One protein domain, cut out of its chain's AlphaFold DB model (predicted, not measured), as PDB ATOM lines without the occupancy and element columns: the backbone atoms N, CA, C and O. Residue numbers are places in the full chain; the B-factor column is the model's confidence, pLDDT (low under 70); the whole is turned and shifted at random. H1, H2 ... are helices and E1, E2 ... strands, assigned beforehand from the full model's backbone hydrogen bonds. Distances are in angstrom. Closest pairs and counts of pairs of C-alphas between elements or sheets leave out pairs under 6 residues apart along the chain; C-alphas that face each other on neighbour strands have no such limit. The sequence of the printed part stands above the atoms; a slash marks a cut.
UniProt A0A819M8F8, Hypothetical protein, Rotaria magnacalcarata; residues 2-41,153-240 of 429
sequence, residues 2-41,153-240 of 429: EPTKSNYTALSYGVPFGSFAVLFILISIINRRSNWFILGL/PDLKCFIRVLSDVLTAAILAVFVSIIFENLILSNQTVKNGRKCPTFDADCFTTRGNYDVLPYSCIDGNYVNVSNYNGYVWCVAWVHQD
ATOM      1  N   GLU A   2      46.879 -11.664 -18.353       53.94
ATOM      2  CA  GLU A   2      45.569 -12.153 -18.802       53.94
ATOM      3  C   GLU A   2      45.207 -11.525 -20.162       53.94
ATOM      4  O   GLU A   2      45.327 -10.301 -20.327       53.94
ATOM      5  N   PRO A   3      44.815 -12.335 -21.159       55.56
ATOM      6  CA  PRO A   3      44.400 -11.832 -22.456       55.56
ATOM      7  C   PRO A   3      43.058 -11.106 -22.322       55.56
ATOM      8  O   PRO A   3      41.994 -11.713 -22.273       55.56
ATOM      9  N   THR A   4      43.091  -9.777 -22.265       70.94
ATOM     10  CA  THR A   4      41.882  -8.958 -22.406       70.94
ATOM     11  C   THR A   4      41.663  -8.625 -23.882       70.94
ATOM     12  O   THR A   4      42.625  -8.453 -24.634       70.94
ATOM     13  N   LYS A   5      40.406  -8.453 -24.320       57.41
ATOM     14  CA  LYS A   5      40.101  -7.983 -25.688       57.41
ATOM     15  C   LYS A   5      40.828  -6.680 -26.022       57.41
ATOM     16  O   LYS A   5      41.224  -6.485 -27.162       57.41
ATOM     17  N   SER A   6      41.029  -5.801 -25.036       62.56
ATOM     18  CA  SER A   6      41.820  -4.577 -25.202       62.56
ATOM     19  C   SER A   6      43.260  -4.888 -25.603       62.56
ATOM     20  O   SER A   6      43.769  -4.276 -26.535       62.56
ATOM     21  N   ASN A   7      43.898  -5.865 -24.953       69.88
ATOM     22  CA  ASN A   7      45.248  -6.298 -25.308       69.88
ATOM     23  C   ASN A   7      45.280  -6.922 -26.700       69.88
ATOM     24  O   ASN A   7      46.163  -6.583 -27.473       69.88
ATOM     25  N   TYR A   8      44.290  -7.745 -27.051       61.94
ATOM     26  CA  TYR A   8      44.163  -8.293 -28.401       61.94
ATOM     27  C   TYR A   8      43.967  -7.198 -29.446       61.94
ATOM     28  O   TYR A   8      44.707  -7.136 -30.407       61.94
ATOM     29  N   THR A   9      43.058  -6.255 -29.226       63.00
ATOM     30  CA  THR A   9      42.822  -5.136 -30.150       63.00
ATOM     31  C   THR A   9      44.085  -4.270 -30.277       63.00
ATOM     32  O   THR A   9      44.493  -3.904 -31.375       63.00
ATOM     33  N   ALA A  10      44.769  -3.988 -29.168       64.88
ATOM     34  CA  ALA A  10      46.012  -3.226 -29.174       64.88
ATOM     35  C   ALA A  10      47.176  -3.984 -29.835       64.88
ATOM     36  O   ALA A  10      47.983  -3.353 -30.507       64.88
ATOM     37  N   LEU A  11      47.271  -5.310 -29.699       64.69
ATOM     38  CA  LEU A  11      48.296  -6.103 -30.380       64.69
ATOM     39  C   LEU A  11      47.959  -6.269 -31.864       64.69
ATOM     40  O   LEU A  11      48.768  -5.930 -32.722       64.69
ATOM     41  N   SER A  12      46.750  -6.744 -32.157       55.69
ATOM     42  CA  SER A  12      46.252  -7.061 -33.494       55.69
ATOM     43  C   SER A  12      46.160  -5.843 -34.396       55.69
ATOM     44  O   SER A  12      46.359  -5.990 -35.592       55.69
ATOM     45  N   TYR A  13      45.893  -4.650 -33.856       53.25
ATOM     46  CA  TYR A  13      45.897  -3.415 -34.641       53.25
ATOM     47  C   TYR A  13      47.141  -2.566 -34.360       53.25
ATOM     48  O   TYR A  13      47.795  -2.107 -35.289       53.25
ATOM     49  N   GLY A  14      47.550  -2.383 -33.106       59.91
ATOM     50  CA  GLY A  14      48.672  -1.498 -32.770       59.91
ATOM     51  C   GLY A  14      50.029  -1.981 -33.289       59.91
ATOM     52  O   GLY A  14      50.824  -1.151 -33.730       59.91
ATOM     53  N   VAL A  15      50.295  -3.293 -33.316       65.19
ATOM     54  CA  VAL A  15      51.548  -3.831 -33.880       65.19
ATOM     55  C   VAL A  15      51.611  -3.649 -35.400       65.19
ATOM     56  O   VAL A  15      52.613  -3.093 -35.858       65.19
ATOM     57  N   PRO A  16      50.596  -4.023 -36.207       54.53
ATOM     58  CA  PRO A  16      50.624  -3.748 -37.641       54.53
ATOM     59  C   PRO A  16      50.596  -2.252 -37.958       54.53
ATOM     60  O   PRO A  16      51.347  -1.831 -38.827       54.53
ATOM     61  N   PHE A  17      49.852  -1.412 -37.228       51.75
ATOM     62  CA  PHE A  17      49.903   0.045 -37.430       51.75
ATOM     63  C   PHE A  17      51.272   0.646 -37.060       51.75
ATOM     64  O   PHE A  17      51.768   1.532 -37.758       51.75
ATOM     65  N   GLY A  18      51.913   0.165 -35.991       59.72
ATOM     66  CA  GLY A  18      53.237   0.619 -35.558       59.72
ATOM     67  C   GLY A  18      54.356   0.168 -36.497       59.72
ATOM     68  O   GLY A  18      55.177   0.979 -36.927       59.72
ATOM     69  N   SER A  19      54.361  -1.109 -36.881       62.03
ATOM     70  CA  SER A  19      55.288  -1.637 -37.890       62.03
ATOM     71  C   SER A  19      55.041  -1.016 -39.265       62.03
ATOM     72  O   SER A  19      56.003  -0.715 -39.968       62.03
ATOM     73  N   PHE A  20      53.791  -0.696 -39.604       54.94
ATOM     74  CA  PHE A  20      53.447   0.095 -40.779       54.94
ATOM     75  C   PHE A  20      54.010   1.518 -40.713       54.94
ATOM     76  O   PHE A  20      54.572   1.976 -41.700       54.94
ATOM     77  N   ALA A  21      53.927   2.222 -39.581       53.97
ATOM     78  CA  ALA A  21      54.515   3.556 -39.452       53.97
ATOM     79  C   ALA A  21      56.038   3.528 -39.679       53.97
ATOM     80  O   ALA A  21      56.582   4.386 -40.375       53.97
ATOM     81  N   VAL A  22      56.721   2.504 -39.160       62.78
ATOM     82  CA  VAL A  22      58.159   2.286 -39.386       62.78
ATOM     83  C   VAL A  22      58.445   1.933 -40.847       62.78
ATOM     84  O   VAL A  22      59.341   2.522 -41.454       62.78
ATOM     85  N   LEU A  23      57.668   1.023 -41.441       58.75
ATOM     86  CA  LEU A  23      57.782   0.647 -42.849       58.75
ATOM     87  C   LEU A  23      57.504   1.842 -43.763       58.75
ATOM     88  O   LEU A  23      58.205   2.020 -44.746       58.75
ATOM     89  N   PHE A  24      56.535   2.692 -43.433       50.44
ATOM     90  CA  PHE A  24      56.237   3.913 -44.164       50.44
ATOM     91  C   PHE A  24      57.400   4.894 -44.093       50.44
ATOM     92  O   PHE A  24      57.809   5.400 -45.128       50.44
ATOM     93  N   ILE A  25      57.998   5.109 -42.919       59.34
ATOM     94  CA  ILE A  25      59.202   5.942 -42.795       59.34
ATOM     95  C   ILE A  25      60.332   5.370 -43.663       59.34
ATOM     96  O   ILE A  25      60.954   6.110 -44.426       59.34
ATOM     97  N   LEU A  26      60.565   4.054 -43.611       57.91
ATOM     98  CA  LEU A  26      61.581   3.377 -44.421       57.91
ATOM     99  C   LEU A  26      61.284   3.480 -45.921       57.91
ATOM    100  O   LEU A  26      62.166   3.857 -46.687       57.91
ATOM    101  N   ILE A  27      60.048   3.215 -46.345       53.09
ATOM    102  CA  ILE A  27      59.609   3.319 -47.735       53.09
ATOM    103  C   ILE A  27      59.657   4.768 -48.189       53.09
ATOM    104  O   ILE A  27      60.155   4.996 -49.269       53.09
ATOM    105  N   SER A  28      59.251   5.771 -47.415       48.03
ATOM    106  CA  SER A  28      59.399   7.185 -47.790       48.03
ATOM    107  C   SER A  28      60.868   7.584 -47.964       48.03
ATOM    108  O   SER A  28      61.204   8.325 -48.893       48.03
ATOM    109  N   ILE A  29      61.767   7.061 -47.124       58.69
ATOM    110  CA  ILE A  29      63.219   7.256 -47.265       58.69
ATOM    111  C   ILE A  29      63.736   6.563 -48.537       58.69
ATOM    112  O   ILE A  29      64.524   7.158 -49.280       58.69
ATOM    113  N   ILE A  30      63.271   5.345 -48.822       58.38
ATOM    114  CA  ILE A  30      63.671   4.537 -49.983       58.38
ATOM    115  C   ILE A  30      63.061   5.090 -51.283       58.38
ATOM    116  O   ILE A  30      63.805   5.342 -52.221       58.38
ATOM    117  N   ASN A  31      61.761   5.393 -51.339       49.53
ATOM    118  CA  ASN A  31      61.038   5.996 -52.470       49.53
ATOM    119  C   ASN A  31      61.600   7.353 -52.869       49.53
ATOM    120  O   ASN A  31      61.551   7.709 -54.046       49.53
ATOM    121  N   ARG A  32      62.207   8.106 -51.943       53.28
ATOM    122  CA  ARG A  32      62.957   9.312 -52.316       53.28
ATOM    123  C   ARG A  32      64.081   8.998 -53.316       53.28
ATOM    124  O   ARG A  32      64.394   9.852 -54.144       53.28
ATOM    125  N   ARG A  33      64.645   7.785 -53.270       49.22
ATOM    126  CA  ARG A  33      65.615   7.247 -54.236       49.22
ATOM    127  C   ARG A  33      64.956   6.397 -55.335       49.22
ATOM    128  O   ARG A  33      65.345   6.536 -56.490       49.22
ATOM    129  N   SER A  34      63.941   5.590 -55.018       42.28
ATOM    130  CA  SER A  34      63.317   4.636 -55.950       42.28
ATOM    131  C   SER A  34      62.312   5.247 -56.923       42.28
ATOM    132  O   SER A  34      62.224   4.763 -58.042       42.28
ATOM    133  N   ASN A  35      61.610   6.340 -56.589       47.84
ATOM    134  CA  ASN A  35      60.712   7.003 -57.552       47.84
ATOM    135  C   ASN A  35      61.473   7.547 -58.768       47.84
ATOM    136  O   ASN A  35      60.920   7.598 -59.856       47.84
ATOM    137  N   TRP A  36      62.750   7.906 -58.611       50.69
ATOM    138  CA  TRP A  36      63.609   8.254 -59.748       50.69
ATOM    139  C   TRP A  36      64.022   7.035 -60.577       50.69
ATOM    140  O   TRP A  36      64.240   7.162 -61.776       50.69
ATOM    141  N   PHE A  37      64.113   5.866 -59.948       39.78
ATOM    142  CA  PHE A  37      64.477   4.615 -60.602       39.78
ATOM    143  C   PHE A  37      63.287   3.998 -61.347       39.78
ATOM    144  O   PHE A  37      63.411   3.660 -62.515       39.78
ATOM    145  N   ILE A  38      62.112   3.928 -60.714       42.22
ATOM    146  CA  ILE A  38      60.887   3.361 -61.291       42.22
ATOM    147  C   ILE A  38      60.331   4.256 -62.405       42.22
ATOM    148  O   ILE A  38      59.940   3.724 -63.438       42.22
ATOM    149  N   LEU A  39      60.348   5.594 -62.265       43.88
ATOM    150  CA  LEU A  39      60.006   6.464 -63.402       43.88
ATOM    151  C   LEU A  39      60.993   6.293 -64.562       43.88
ATOM    152  O   LEU A  39      60.555   6.290 -65.704       43.88
ATOM    153  N   GLY A  40      62.293   6.134 -64.291       44.38
ATOM    154  CA  GLY A  40      63.286   5.868 -65.337       44.38
ATOM    155  C   GLY A  40      63.038   4.539 -66.056       44.38
ATOM    156  O   GLY A  40      63.091   4.478 -67.277       44.38
ATOM    157  N   LEU A  41      62.681   3.499 -65.299       39.75
ATOM    158  CA  LEU A  41      62.501   2.138 -65.801       39.75
ATOM    159  C   LEU A  41      61.158   1.937 -66.526       39.75
ATOM    160  O   LEU A  41      61.123   1.279 -67.558       39.75
ATOM    161  N   PRO A 153      56.144  26.277 -59.118       49.38
ATOM    162  CA  PRO A 153      56.990  25.873 -57.989       49.38
ATOM    163  C   PRO A 153      56.250  25.196 -56.821       49.38
ATOM    164  O   PRO A 153      56.777  24.247 -56.248       49.38
ATOM    165  N   ASP A 154      55.019  25.596 -56.484       52.09
ATOM    166  CA  ASP A 154      54.448  25.206 -55.177       52.09
ATOM    167  C   ASP A 154      53.495  24.002 -55.223       52.09
ATOM    168  O   ASP A 154      53.429  23.208 -54.281       52.09
ATOM    169  N   LEU A 155      52.806  23.782 -56.347       51.09
ATOM    170  CA  LEU A 155      51.840  22.683 -56.458       51.09
ATOM    171  C   LEU A 155      52.527  21.303 -56.501       51.09
ATOM    172  O   LEU A 155      51.959  20.315 -56.037       51.09
ATOM    173  N   LYS A 156      53.763  21.232 -57.022       57.28
ATOM    174  CA  LYS A 156      54.532  19.980 -57.143       57.28
ATOM    175  C   LYS A 156      54.861  19.378 -55.772       57.28
ATOM    176  O   LYS A 156      54.766  18.164 -55.612       57.28
ATOM    177  N   CYS A 157      55.191  20.206 -54.777       57.59
ATOM    178  CA  CYS A 157      55.495  19.733 -53.422       57.59
ATOM    179  C   CYS A 157      54.256  19.165 -52.724       57.59
ATOM    180  O   CYS A 157      54.318  18.065 -52.181       57.59
ATOM    181  N   PHE A 158      53.123  19.870 -52.786       58.94
ATOM    182  CA  PHE A 158      51.885  19.402 -52.160       58.94
ATOM    183  C   PHE A 158      51.374  18.103 -52.792       58.94
ATOM    184  O   PHE A 158      51.041  17.166 -52.074       58.94
ATOM    185  N   ILE A 159      51.375  18.011 -54.128       61.25
ATOM    186  CA  ILE A 159      50.949  16.795 -54.839       61.25
ATOM    187  C   ILE A 159      51.853  15.613 -54.485       61.25
ATOM    188  O   ILE A 159      51.360  14.503 -54.303       61.25
ATOM    189  N   ARG A 160      53.161  15.845 -54.342       63.38
ATOM    190  CA  ARG A 160      54.110  14.794 -53.968       63.38
ATOM    191  C   ARG A 160      53.863  14.284 -52.549       63.38
ATOM    192  O   ARG A 160      53.750  13.082 -52.365       63.38
ATOM    193  N   VAL A 161      53.687  15.187 -51.581       65.88
ATOM    194  CA  VAL A 161      53.359  14.811 -50.195       65.88
ATOM    195  C   VAL A 161      52.019  14.080 -50.128       65.88
ATOM    196  O   VAL A 161      51.922  13.052 -49.468       65.88
ATOM    197  N   LEU A 162      51.001  14.564 -50.845       64.69
ATOM    198  CA  LEU A 162      49.696  13.911 -50.896       64.69
ATOM    199  C   LEU A 162      49.801  12.503 -51.497       64.69
ATOM    200  O   LEU A 162      49.245  11.569 -50.934       64.69
ATOM    201  N   SER A 163      50.547  12.340 -52.592       68.19
ATOM    202  CA  SER A 163      50.798  11.036 -53.214       68.19
ATOM    203  C   SER A 163      51.531  10.083 -52.271       68.19
ATOM    204  O   SER A 163      51.169   8.911 -52.194       68.19
ATOM    205  N   ASP A 164      52.533  10.567 -51.535       68.88
ATOM    206  CA  ASP A 164      53.285   9.755 -50.578       68.88
ATOM    207  C   ASP A 164      52.388   9.308 -49.411       68.88
ATOM    208  O   ASP A 164      52.386   8.130 -49.064       68.88
ATOM    209  N   VAL A 165      51.557  10.204 -48.860       68.06
ATOM    210  CA  VAL A 165      50.574   9.884 -47.803       68.06
ATOM    211  C   VAL A 165      49.511   8.904 -48.297       68.06
ATOM    212  O   VAL A 165      49.138   7.977 -47.582       68.06
ATOM    213  N   LEU A 166      49.034   9.076 -49.528       69.25
ATOM    214  CA  LEU A 166      48.044   8.188 -50.127       69.25
ATOM    215  C   LEU A 166      48.630   6.783 -50.336       69.25
ATOM    216  O   LEU A 166      48.002   5.790 -49.980       69.25
ATOM    217  N   THR A 167      49.866   6.704 -50.839       72.00
ATOM    218  CA  THR A 167      50.611   5.443 -51.003       72.00
ATOM    219  C   THR A 167      50.860   4.768 -49.655       72.00
ATOM    220  O   THR A 167      50.739   3.550 -49.548       72.00
ATOM    221  N   ALA A 168      51.138   5.554 -48.610       71.00
ATOM    222  CA  ALA A 168      51.184   5.078 -47.233       71.00
ATOM    223  C   ALA A 168      49.882   4.370 -46.860       71.00
ATOM    224  O   ALA A 168      49.886   3.196 -46.512       71.00
ATOM    225  N   ALA A 169      48.763   5.088 -46.956       71.38
ATOM    226  CA  ALA A 169      47.469   4.597 -46.518       71.38
ATOM    227  C   ALA A 169      47.092   3.297 -47.242       71.38
ATOM    228  O   ALA A 169      46.623   2.361 -46.601       71.38
ATOM    229  N   ILE A 170      47.390   3.208 -48.544       73.25
ATOM    230  CA  ILE A 170      47.235   1.980 -49.333       73.25
ATOM    231  C   ILE A 170      48.016   0.825 -48.709       73.25
ATOM    232  O   ILE A 170      47.451  -0.224 -48.410       73.25
ATOM    233  N   LEU A 171      49.323   1.015 -48.516       74.94
ATOM    234  CA  LEU A 171      50.201  -0.017 -47.976       74.94
ATOM    235  C   LEU A 171      49.776  -0.430 -46.562       74.94
ATOM    236  O   LEU A 171      49.830  -1.613 -46.247       74.94
ATOM    237  N   ALA A 172      49.297   0.505 -45.738       72.62
ATOM    238  CA  ALA A 172      48.791   0.226 -44.393       72.62
ATOM    239  C   ALA A 172      47.608  -0.731 -44.431       72.62
ATOM    240  O   ALA A 172      47.539  -1.689 -43.661       72.62
ATOM    241  N   VAL A 173      46.688  -0.473 -45.354       75.81
ATOM    242  CA  VAL A 173      45.486  -1.274 -45.539       75.81
ATOM    243  C   VAL A 173      45.860  -2.652 -46.070       75.81
ATOM    244  O   VAL A 173      45.386  -3.639 -45.522       75.81
ATOM    245  N   PHE A 174      46.792  -2.753 -47.022       76.19
ATOM    246  CA  PHE A 174      47.292  -4.054 -47.477       76.19
ATOM    247  C   PHE A 174      47.983  -4.850 -46.377       76.19
ATOM    248  O   PHE A 174      47.688  -6.029 -46.212       76.19
ATOM    249  N   VAL A 175      48.868  -4.226 -45.600       77.19
ATOM    250  CA  VAL A 175      49.541  -4.898 -44.480       77.19
ATOM    251  C   VAL A 175      48.520  -5.349 -43.441       77.19
ATOM    252  O   VAL A 175      48.629  -6.463 -42.945       77.19
ATOM    253  N   SER A 176      47.495  -4.539 -43.167       75.69
ATOM    254  CA  SER A 176      46.411  -4.911 -42.251       75.69
ATOM    255  C   SER A 176      45.603  -6.095 -42.786       75.69
ATOM    256  O   SER A 176      45.330  -7.026 -42.038       75.69
ATOM    257  N   ILE A 177      45.287  -6.108 -44.087       75.75
ATOM    258  CA  ILE A 177      44.579  -7.216 -44.744       75.75
ATOM    259  C   ILE A 177      45.400  -8.502 -44.686       75.75
ATOM    260  O   ILE A 177      44.864  -9.562 -44.380       75.75
ATOM    261  N   ILE A 178      46.697  -8.417 -44.974       78.94
ATOM    262  CA  ILE A 178      47.617  -9.555 -44.921       78.94
ATOM    263  C   ILE A 178      47.743 -10.056 -43.481       78.94
ATOM    264  O   ILE A 178      47.699 -11.258 -43.248       78.94
ATOM    265  N   PHE A 179      47.864  -9.155 -42.509       77.00
ATOM    266  CA  PHE A 179      47.993  -9.521 -41.103       77.00
ATOM    267  C   PHE A 179      46.724 -10.203 -40.578       77.00
ATOM    268  O   PHE A 179      46.810 -11.263 -39.963       77.00
ATOM    269  N   GLU A 180      45.546  -9.646 -40.864       73.50
ATOM    270  CA  GLU A 180      44.272 -10.229 -40.435       73.50
ATOM    271  C   GLU A 180      44.014 -11.571 -41.131       73.50
ATOM    272  O   GLU A 180      43.633 -12.529 -40.482       73.50
ATOM    273  N   ASN A 181      44.300 -11.711 -42.426       72.94
ATOM    274  CA  ASN A 181      44.013 -12.972 -43.111       72.94
ATOM    275  C   ASN A 181      45.094 -14.045 -42.956       72.94
ATOM    276  O   ASN A 181      44.754 -15.207 -43.098       72.94
ATOM    277  N   LEU A 182      46.366 -13.715 -42.701       74.44
ATOM    278  CA  LEU A 182      47.443 -14.720 -42.604       74.44
ATOM    279  C   LEU A 182      47.881 -15.013 -41.169       74.44
ATOM    280  O   LEU A 182      48.316 -16.123 -40.873       74.44
ATOM    281  N   ILE A 183      47.830 -14.018 -40.283       78.44
ATOM    282  CA  ILE A 183      48.403 -14.138 -38.935       78.44
ATOM    283  C   ILE A 183      47.302 -14.321 -37.890       78.44
ATOM    284  O   ILE A 183      47.491 -15.086 -36.942       78.44
ATOM    285  N   LEU A 184      46.155 -13.660 -38.063       78.00
ATOM    286  CA  LEU A 184      45.103 -13.597 -37.053       78.00
ATOM    287  C   LEU A 184      43.748 -14.083 -37.588       78.00
ATOM    288  O   LEU A 184      42.921 -13.285 -38.016       78.00
ATOM    289  N   SER A 185      43.467 -15.380 -37.482       75.31
ATOM    290  CA  SER A 185      42.142 -15.885 -37.856       75.31
ATOM    291  C   SER A 185      41.096 -15.416 -36.848       75.31
ATOM    292  O   SER A 185      41.234 -15.642 -35.643       75.31
ATOM    293  N   ASN A 186      40.040 -14.775 -37.341       78.19
ATOM    294  CA  ASN A 186      38.899 -14.368 -36.537       78.19
ATOM    295  C   ASN A 186      37.625 -14.997 -37.096       78.19
ATOM    296  O   ASN A 186      37.239 -14.739 -38.237       78.19
ATOM    297  N   GLN A 187      36.953 -15.797 -36.275       81.44
ATOM    298  CA  GLN A 187      35.707 -16.447 -36.640       81.44
ATOM    299  C   GLN A 187      34.591 -16.049 -35.680       81.44
ATOM    300  O   GLN A 187      34.717 -16.125 -34.458       81.44
ATOM    301  N   THR A 188      33.453 -15.657 -36.251       83.44
ATOM    302  CA  THR A 188      32.231 -15.440 -35.475       83.44
ATOM    303  C   THR A 188      31.364 -16.687 -35.509       83.44
ATOM    304  O   THR A 188      30.994 -17.167 -36.579       83.44
ATOM    305  N   VAL A 189      31.027 -17.215 -34.336       86.81
ATOM    306  CA  VAL A 189      30.194 -18.409 -34.189       86.81
ATOM    307  C   VAL A 189      28.850 -18.001 -33.595       86.81
ATOM    308  O   VAL A 189      28.776 -17.396 -32.522       86.81
ATOM    309  N   LYS A 190      27.769 -18.296 -34.325       88.44
ATOM    310  CA  LYS A 190      26.388 -18.061 -33.871       88.44
ATOM    311  C   LYS A 190      26.022 -19.056 -32.766       88.44
ATOM    312  O   LYS A 190      26.479 -20.199 -32.792       88.44
ATOM    313  N   ASN A 191      25.163 -18.644 -31.834       89.75
ATOM    314  CA  ASN A 191      24.616 -19.541 -30.814       89.75
ATOM    315  C   ASN A 191      24.012 -20.809 -31.455       89.75
ATOM    316  O   ASN A 191      23.347 -20.727 -32.490       89.75
ATOM    317  N   GLY A 192      24.276 -21.980 -30.877       88.44
ATOM    318  CA  GLY A 192      23.835 -23.272 -31.412       88.44
ATOM    319  C   GLY A 192      24.627 -23.796 -32.618       88.44
ATOM    320  O   GLY A 192      24.241 -24.809 -33.199       88.44
ATOM    321  N   ARG A 193      25.733 -23.154 -33.019       91.69
ATOM    322  CA  ARG A 193      26.706 -23.726 -33.970       91.69
ATOM    323  C   ARG A 193      27.845 -24.423 -33.223       91.69
ATOM    324  O   ARG A 193      28.094 -24.129 -32.057       91.69
ATOM    325  N   LYS A 194      28.505 -25.370 -33.896       92.25
ATOM    326  CA  LYS A 194      29.682 -26.053 -33.347       92.25
ATOM    327  C   LYS A 194      30.830 -25.063 -33.176       92.25
ATOM    328  O   LYS A 194      31.007 -24.183 -34.020       92.25
ATOM    329  N   CYS A 195      31.576 -25.224 -32.092       90.94
ATOM    330  CA  CYS A 195      32.849 -24.558 -31.883       90.94
ATOM    331  C   CYS A 195      33.827 -24.899 -33.019       90.94
ATOM    332  O   CYS A 195      33.720 -25.977 -33.614       90.94
ATOM    333  N   PRO A 196      34.760 -23.985 -33.331       87.06
ATOM    334  CA  PRO A 196      35.868 -24.291 -34.218       87.06
ATOM    335  C   PRO A 196      36.682 -25.478 -33.690       87.06
ATOM    336  O   PRO A 196      36.800 -25.662 -32.480       87.06
ATOM    337  N   THR A 197      37.250 -26.261 -34.607       86.69
ATOM    338  CA  THR A 197      38.101 -27.425 -34.298       86.69
ATOM    339  C   THR A 197      39.532 -27.044 -33.918       86.69
ATOM    340  O   THR A 197      40.321 -27.893 -33.516       86.69
ATOM    341  N   PHE A 198      39.891 -25.773 -34.076       83.62
ATOM    342  CA  PHE A 198      41.224 -25.252 -33.817       83.62
ATOM    343  C   PHE A 198      41.302 -24.566 -32.454       83.62
ATOM    344  O   PHE A 198      40.307 -24.033 -31.959       83.62
ATOM    345  N   ASP A 199      42.502 -24.555 -31.871       83.69
ATOM    346  CA  ASP A 199      42.766 -23.884 -30.599       83.69
ATOM    347  C   ASP A 199      42.609 -22.365 -30.773       83.69
ATOM    348  O   ASP A 199      43.359 -21.722 -31.515       83.69
ATOM    349  N   ALA A 200      41.562 -21.807 -30.163       86.31
ATOM    350  CA  ALA A 200      41.158 -20.418 -30.333       86.31
ATOM    351  C   ALA A 200      40.730 -19.806 -29.002       86.31
ATOM    352  O   ALA A 200      39.922 -20.373 -28.261       86.31
ATOM    353  N   ASP A 201      41.187 -18.581 -28.757       88.81
ATOM    354  CA  ASP A 201      40.697 -17.767 -27.656       88.81
ATOM    355  C   ASP A 201      39.327 -17.206 -28.036       88.81
ATOM    356  O   ASP A 201      39.197 -16.323 -28.891       88.81
ATOM    357  N   CYS A 202      38.280 -17.735 -27.408       89.12
ATOM    358  CA  CYS A 202      36.908 -17.331 -27.676       89.12
ATOM    359  C   CYS A 202      36.378 -16.361 -26.615       89.12
ATOM    360  O   CYS A 202      36.636 -16.471 -25.417       89.12
ATOM    361  N   PHE A 203      35.578 -15.401 -27.068       89.38
ATOM    362  CA  PHE A 203      35.023 -14.330 -26.259       89.38
ATOM    363  C   PHE A 203      33.541 -14.143 -26.578       89.38
ATOM    364  O   PHE A 203      33.147 -14.039 -27.739       89.38
ATOM    365  N   THR A 204      32.699 -14.054 -25.555       88.25
ATOM    366  CA  THR A 204      31.289 -13.684 -25.711       88.25
ATOM    367  C   THR A 204      31.102 -12.187 -25.489       88.25
ATOM    368  O   THR A 204      31.786 -11.578 -24.665       88.25
ATOM    369  N   THR A 205      30.178 -11.578 -26.233       76.75
ATOM    370  CA  THR A 205      29.806 -10.168 -26.061       76.75
ATOM    371  C   THR A 205      28.473 -10.081 -25.323       76.75
ATOM    372  O   THR A 205      27.421 -10.448 -25.850       76.75
ATOM    373  N   ARG A 206      28.495  -9.609 -24.074       68.50
ATOM    374  CA  ARG A 206      27.285  -9.379 -23.272       68.50
ATOM    375  C   ARG A 206      26.884  -7.906 -23.399       68.50
ATOM    376  O   ARG A 206      27.012  -7.131 -22.467       68.50
ATOM    377  N   GLY A 207      26.420  -7.514 -24.585       65.38
ATOM    378  CA  GLY A 207      26.116  -6.114 -24.920       65.38
ATOM    379  C   GLY A 207      27.239  -5.423 -25.704       65.38
ATOM    380  O   GLY A 207      28.123  -6.085 -26.240       65.38
ATOM    381  N   ASN A 208      27.189  -4.088 -25.808       63.19
ATOM    382  CA  ASN A 208      28.084  -3.324 -26.695       63.19
ATOM    383  C   ASN A 208      29.548  -3.256 -26.223       63.19
ATOM    384  O   ASN A 208      30.423  -2.991 -27.047       63.19
ATOM    385  N   TYR A 209      29.829  -3.491 -24.936       66.12
ATOM    386  CA  TYR A 209      31.164  -3.254 -24.364       66.12
ATOM    387  C   TYR A 209      31.700  -4.383 -23.474       66.12
ATOM    388  O   TYR A 209      32.918  -4.516 -23.371       66.12
ATOM    389  N   ASP A 210      30.841  -5.233 -22.902       74.75
ATOM    390  CA  ASP A 210      31.298  -6.302 -22.010       74.75
ATOM    391  C   ASP A 210      31.719  -7.535 -22.800       74.75
ATOM    392  O   ASP A 210      30.923  -8.156 -23.514       74.75
ATOM    393  N   VAL A 211      32.993  -7.889 -22.658       78.69
ATOM    394  CA  VAL A 211      33.599  -9.034 -23.330       78.69
ATOM    395  C   VAL A 211      34.090  -9.994 -22.262       78.69
ATOM    396  O   VAL A 211      34.971  -9.652 -21.477       78.69
ATOM    397  N   LEU A 212      33.506 -11.188 -22.233       85.25
ATOM    398  CA  LEU A 212      33.834 -12.233 -21.270       85.25
ATOM    399  C   LEU A 212      34.519 -13.393 -22.001       85.25
ATOM    400  O   LEU A 212      34.093 -13.728 -23.110       85.25
ATOM    401  N   PRO A 213      35.554 -14.015 -21.414       88.75
ATOM    402  CA  PRO A 213      36.147 -15.216 -21.989       88.75
ATOM    403  C   PRO A 213      35.096 -16.332 -22.054       88.75
ATOM    404  O   PRO A 213      34.283 -16.499 -21.142       88.75
ATOM    405  N   TYR A 214      35.098 -17.082 -23.150       90.69
ATOM    406  CA  TYR A 214      34.218 -18.218 -23.390       90.69
ATOM    407  C   TYR A 214      35.078 -19.433 -23.730       90.69
ATOM    408  O   TYR A 214      35.845 -19.401 -24.684       90.69
ATOM    409  N   SER A 215      34.946 -20.516 -22.966       90.81
ATOM    410  CA  SER A 215      35.647 -21.762 -23.277       90.81
ATOM    411  C   SER A 215      34.880 -22.506 -24.370       90.81
ATOM    412  O   SER A 215      33.831 -23.099 -24.113       90.81
ATOM    413  N   CYS A 216      35.378 -22.431 -25.606       89.12
ATOM    414  CA  CYS A 216      34.936 -23.325 -26.671       89.12
ATOM    415  C   CYS A 216      35.712 -24.632 -26.552       89.12
ATOM    416  O   CYS A 216      36.938 -24.627 -26.537       89.12
ATOM    417  N   ILE A 217      34.990 -25.744 -26.469       90.19
ATOM    418  CA  ILE A 217      35.569 -27.085 -26.536       90.19
ATOM    419  C   ILE A 217      35.268 -27.616 -27.934       90.19
ATOM    420  O   ILE A 217      34.137 -27.467 -28.407       90.19
ATOM    421  N   ASP A 218      36.257 -28.224 -28.585       87.25
ATOM    422  CA  ASP A 218      36.091 -28.809 -29.915       87.25
ATOM    423  C   ASP A 218      34.879 -29.763 -29.965       87.25
ATOM    424  O   ASP A 218      34.606 -30.528 -29.035       87.25
ATOM    425  N   GLY A 219      34.093 -29.660 -31.036       83.00
ATOM    426  CA  GLY A 219      32.884 -30.446 -31.271       83.00
ATOM    427  C   GLY A 219      31.655 -30.022 -30.460       83.00
ATOM    428  O   GLY A 219      30.536 -30.369 -30.855       83.00
ATOM    429  N   ASN A 220      31.818 -29.238 -29.389       92.31
ATOM    430  CA  ASN A 220      30.694 -28.754 -28.594       92.31
ATOM    431  C   ASN A 220      29.960 -27.609 -29.290       92.31
ATOM    432  O   ASN A 220      30.516 -26.844 -30.076       92.31
ATOM    433  N   TYR A 221      28.672 -27.489 -28.987       92.56
ATOM    434  CA  TYR A 221      27.854 -26.390 -29.477       92.56
ATOM    435  C   TYR A 221      28.015 -25.173 -28.574       92.56
ATOM    436  O   TYR A 221      28.003 -25.280 -27.347       92.56
ATOM    437  N   VAL A 222      28.133 -24.003 -29.193       91.31
ATOM    438  CA  VAL A 222      28.111 -22.727 -28.487       91.31
ATOM    439  C   VAL A 222      26.749 -22.573 -27.813       91.31
ATOM    440  O   VAL A 222      25.725 -22.601 -28.496       91.31
ATOM    441  N   ASN A 223      26.744 -22.418 -26.487       90.69
ATOM    442  CA  ASN A 223      25.537 -22.219 -25.689       90.69
ATOM    443  C   ASN A 223      25.676 -20.937 -24.867       90.69
ATOM    444  O   ASN A 223      26.196 -20.933 -23.749       90.69
ATOM    445  N   VAL A 224      25.233 -19.828 -25.452       89.00
ATOM    446  CA  VAL A 224      25.172 -18.530 -24.778       89.00
ATOM    447  C   VAL A 224      23.744 -18.314 -24.292       89.00
ATOM    448  O   VAL A 224      22.791 -18.498 -25.047       89.00
ATOM    449  N   SER A 225      23.586 -17.862 -23.046       84.19
ATOM    450  CA  SER A 225      22.272 -17.591 -22.436       84.19
ATOM    451  C   SER A 225      21.442 -16.537 -23.180       84.19
ATOM    452  O   SER A 225      20.238 -16.430 -22.964       84.19
ATOM    453  N   ASN A 226      22.073 -15.764 -24.066       79.06
ATOM    454  CA  ASN A 226      21.418 -14.788 -24.920       79.06
ATOM    455  C   ASN A 226      21.154 -15.402 -26.304       79.06
ATOM    456  O   ASN A 226      22.096 -15.768 -27.006       79.06
ATOM    457  N   TYR A 227      19.886 -15.467 -26.724       62.91
ATOM    458  CA  TYR A 227      19.467 -16.135 -27.970       62.91
ATOM    459  C   TYR A 227      20.147 -15.572 -29.233       62.91
ATOM    460  O   TYR A 227      20.425 -16.322 -30.162       62.91
ATOM    461  N   ASN A 228      20.498 -14.279 -29.226       74.19
ATOM    462  CA  ASN A 228      21.208 -13.596 -30.317       74.19
ATOM    463  C   ASN A 228      22.705 -13.381 -30.024       74.19
ATOM    464  O   ASN A 228      23.342 -12.525 -30.635       74.19
ATOM    465  N   GLY A 229      23.260 -14.097 -29.044       76.56
ATOM    466  CA  GLY A 229      24.671 -14.014 -28.696       76.56
ATOM    467  C   GLY A 229      25.558 -14.575 -29.806       76.56
ATOM    468  O   GLY A 229      25.268 -15.623 -30.385       76.56
ATOM    469  N   TYR A 230      26.662 -13.884 -30.070       84.50
ATOM    470  CA  TYR A 230      27.748 -14.381 -30.908       84.50
ATOM    471  C   TYR A 230      28.973 -14.591 -30.029       84.50
ATOM    472  O   TYR A 230      29.235 -13.804 -29.111       84.50
ATOM    473  N   VAL A 231      29.727 -15.640 -30.332       88.25
ATOM    474  CA  VAL A 231      31.059 -15.855 -29.775       88.25
ATOM    475  C   VAL A 231      32.076 -15.484 -30.848       88.25
ATOM    476  O   VAL A 231      31.954 -15.883 -32.003       88.25
ATOM    477  N   TRP A 232      33.038 -14.653 -30.470       87.12
ATOM    478  CA  TRP A 232      34.176 -14.247 -31.286       87.12
ATOM    479  C   TRP A 232      35.363 -15.114 -30.907       87.12
ATOM    480  O   TRP A 232      35.825 -15.020 -29.775       87.12
ATOM    481  N   CYS A 233      35.840 -15.942 -31.822       86.62
ATOM    482  CA  CYS A 233      36.996 -16.802 -31.615       86.62
ATOM    483  C   CYS A 233      38.179 -16.262 -32.410       86.62
ATOM    484  O   CYS A 233      38.075 -16.068 -33.621       86.62
ATOM    485  N   VAL A 234      39.285 -16.005 -31.718       84.38
ATOM    486  CA  VAL A 234      40.519 -15.474 -32.291       84.38
ATOM    487  C   VAL A 234      41.618 -16.511 -32.110       84.38
ATOM    488  O   VAL A 234      41.879 -16.947 -30.993       84.38
ATOM    489  N   ALA A 235      42.271 -16.897 -33.201       82.62
ATOM    490  CA  ALA A 235      43.398 -17.820 -33.176       82.62
ATOM    491  C   ALA A 235      44.618 -17.209 -33.869       82.62
ATOM    492  O   ALA A 235      44.516 -16.602 -34.941       82.62
ATOM    493  N   TRP A 236      45.783 -17.393 -33.251       77.94
ATOM    494  CA  TRP A 236      47.072 -17.054 -33.846       77.94
ATOM    495  C   TRP A 236      47.508 -18.186 -34.766       77.94
ATOM    496  O   TRP A 236      47.674 -19.303 -34.293       77.94
ATOM    497  N   VAL A 237      47.730 -17.881 -36.048       65.06
ATOM    498  CA  VAL A 237      48.234 -18.815 -37.070       65.06
ATOM    499  C   VAL A 237      47.418 -20.110 -37.128       65.06
ATOM    500  O   VAL A 237      47.678 -21.101 -36.450       65.06
ATOM    501  N   HIS A 238      46.414 -20.107 -37.995       59.34
ATOM    502  CA  HIS A 238      45.559 -21.267 -38.187       59.34
ATOM    503  C   HIS A 238      46.360 -22.410 -38.844       59.34
ATOM    504  O   HIS A 238      46.820 -22.262 -39.976       59.34
ATOM    505  N   GLN A 239      46.516 -23.559 -38.174       56.78
ATOM    506  CA  GLN A 239      47.174 -24.736 -38.777       56.78
ATOM    507  C   GLN A 239      46.437 -25.263 -40.023       56.78
ATOM    508  O   GLN A 239      47.070 -25.837 -40.903       56.78
ATOM    509  N   ASP A 240      45.134 -24.992 -40.124       62.91
ATOM    510  CA  ASP A 240      44.282 -25.387 -41.248       62.91
ATOM    511  C   ASP A 240      44.131 -24.298 -42.321       62.91
ATOM    512  O   ASP A 240      43.244 -24.408 -43.169       62.91
TER     513      ASP A 240
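What this domain is: This is residues 2 to 41 and 153 to 240 of the 429 residues of the protein "Hypothetical protein" of Rotaria magnacalcarata (UniProt A0A819M8F8). Two long helices, H1 and H2, cross as a lopsided X, and a small, strongly twisted sheet of four strands sits at one end of them. At the other end H1 residues 33 to 41 and residues 153 to 163 stick out free. You have 128 printed residues with two named helices and four named strands, which follow along the chain as H1 H2 E1 E2 E3 E4; the antiparallel sheet runs E1 E4 E2 E3, and the class is mixed, helices and strands. The rod-like whole spans 66 by 31 by 25 A and is only just loose, close to extended, with a radius of gyration of the C-alphas of 20.9 A.

Where its parts are: Find C-alpha 5 at (40.101, -7.983, -25.688); from there H1, residues 5 to 41, runs 47.0 A, with a kink of 57 degrees near residue 31. H2, residues 155 to 182, covers 40.1 A. Then come E1, residues 184 to 190, 19.5 A; E2, 201 to 205; E3, 211 to 214; and E4, 230 to 236, 19.7 A, ending at (47.072, -17.054, -33.846).

How they stand to each other: Look at N 187 and O 233, 2.9 A, between E1 and E4; N 203 and O 232, 2.7 A, between E2 and E4; and N 204 and O 212, 2.8 A, in the hairpin E2 and E3. E1 and E3 are apart. H1 only grazes the sheet with residues 5 to 12, and H2 with residues 178 to 182. H1 touches H2 with residues 12 to 28 alone, at a steep tilt of 47 degrees, opposite ways; the closest C-alphas, of Phe 20 and Ala 172, are 5.9 A apart. Every O i to N i+4 pair is within hydrogen-bond range in H2, 29 of 33 in H1.

The domain as a whole: The farthest C-alphas, of Pro 153 and Asn 220, are 67.4 A apart. Residues 42 to 152 are not printed, and C-alphas 41 and 153 are 25.6 A apart across the cut. The link E3 to E4 is long. Mean pLDDT of the printed part is 70.4, with 62 residues under 70, among them 5 to 41.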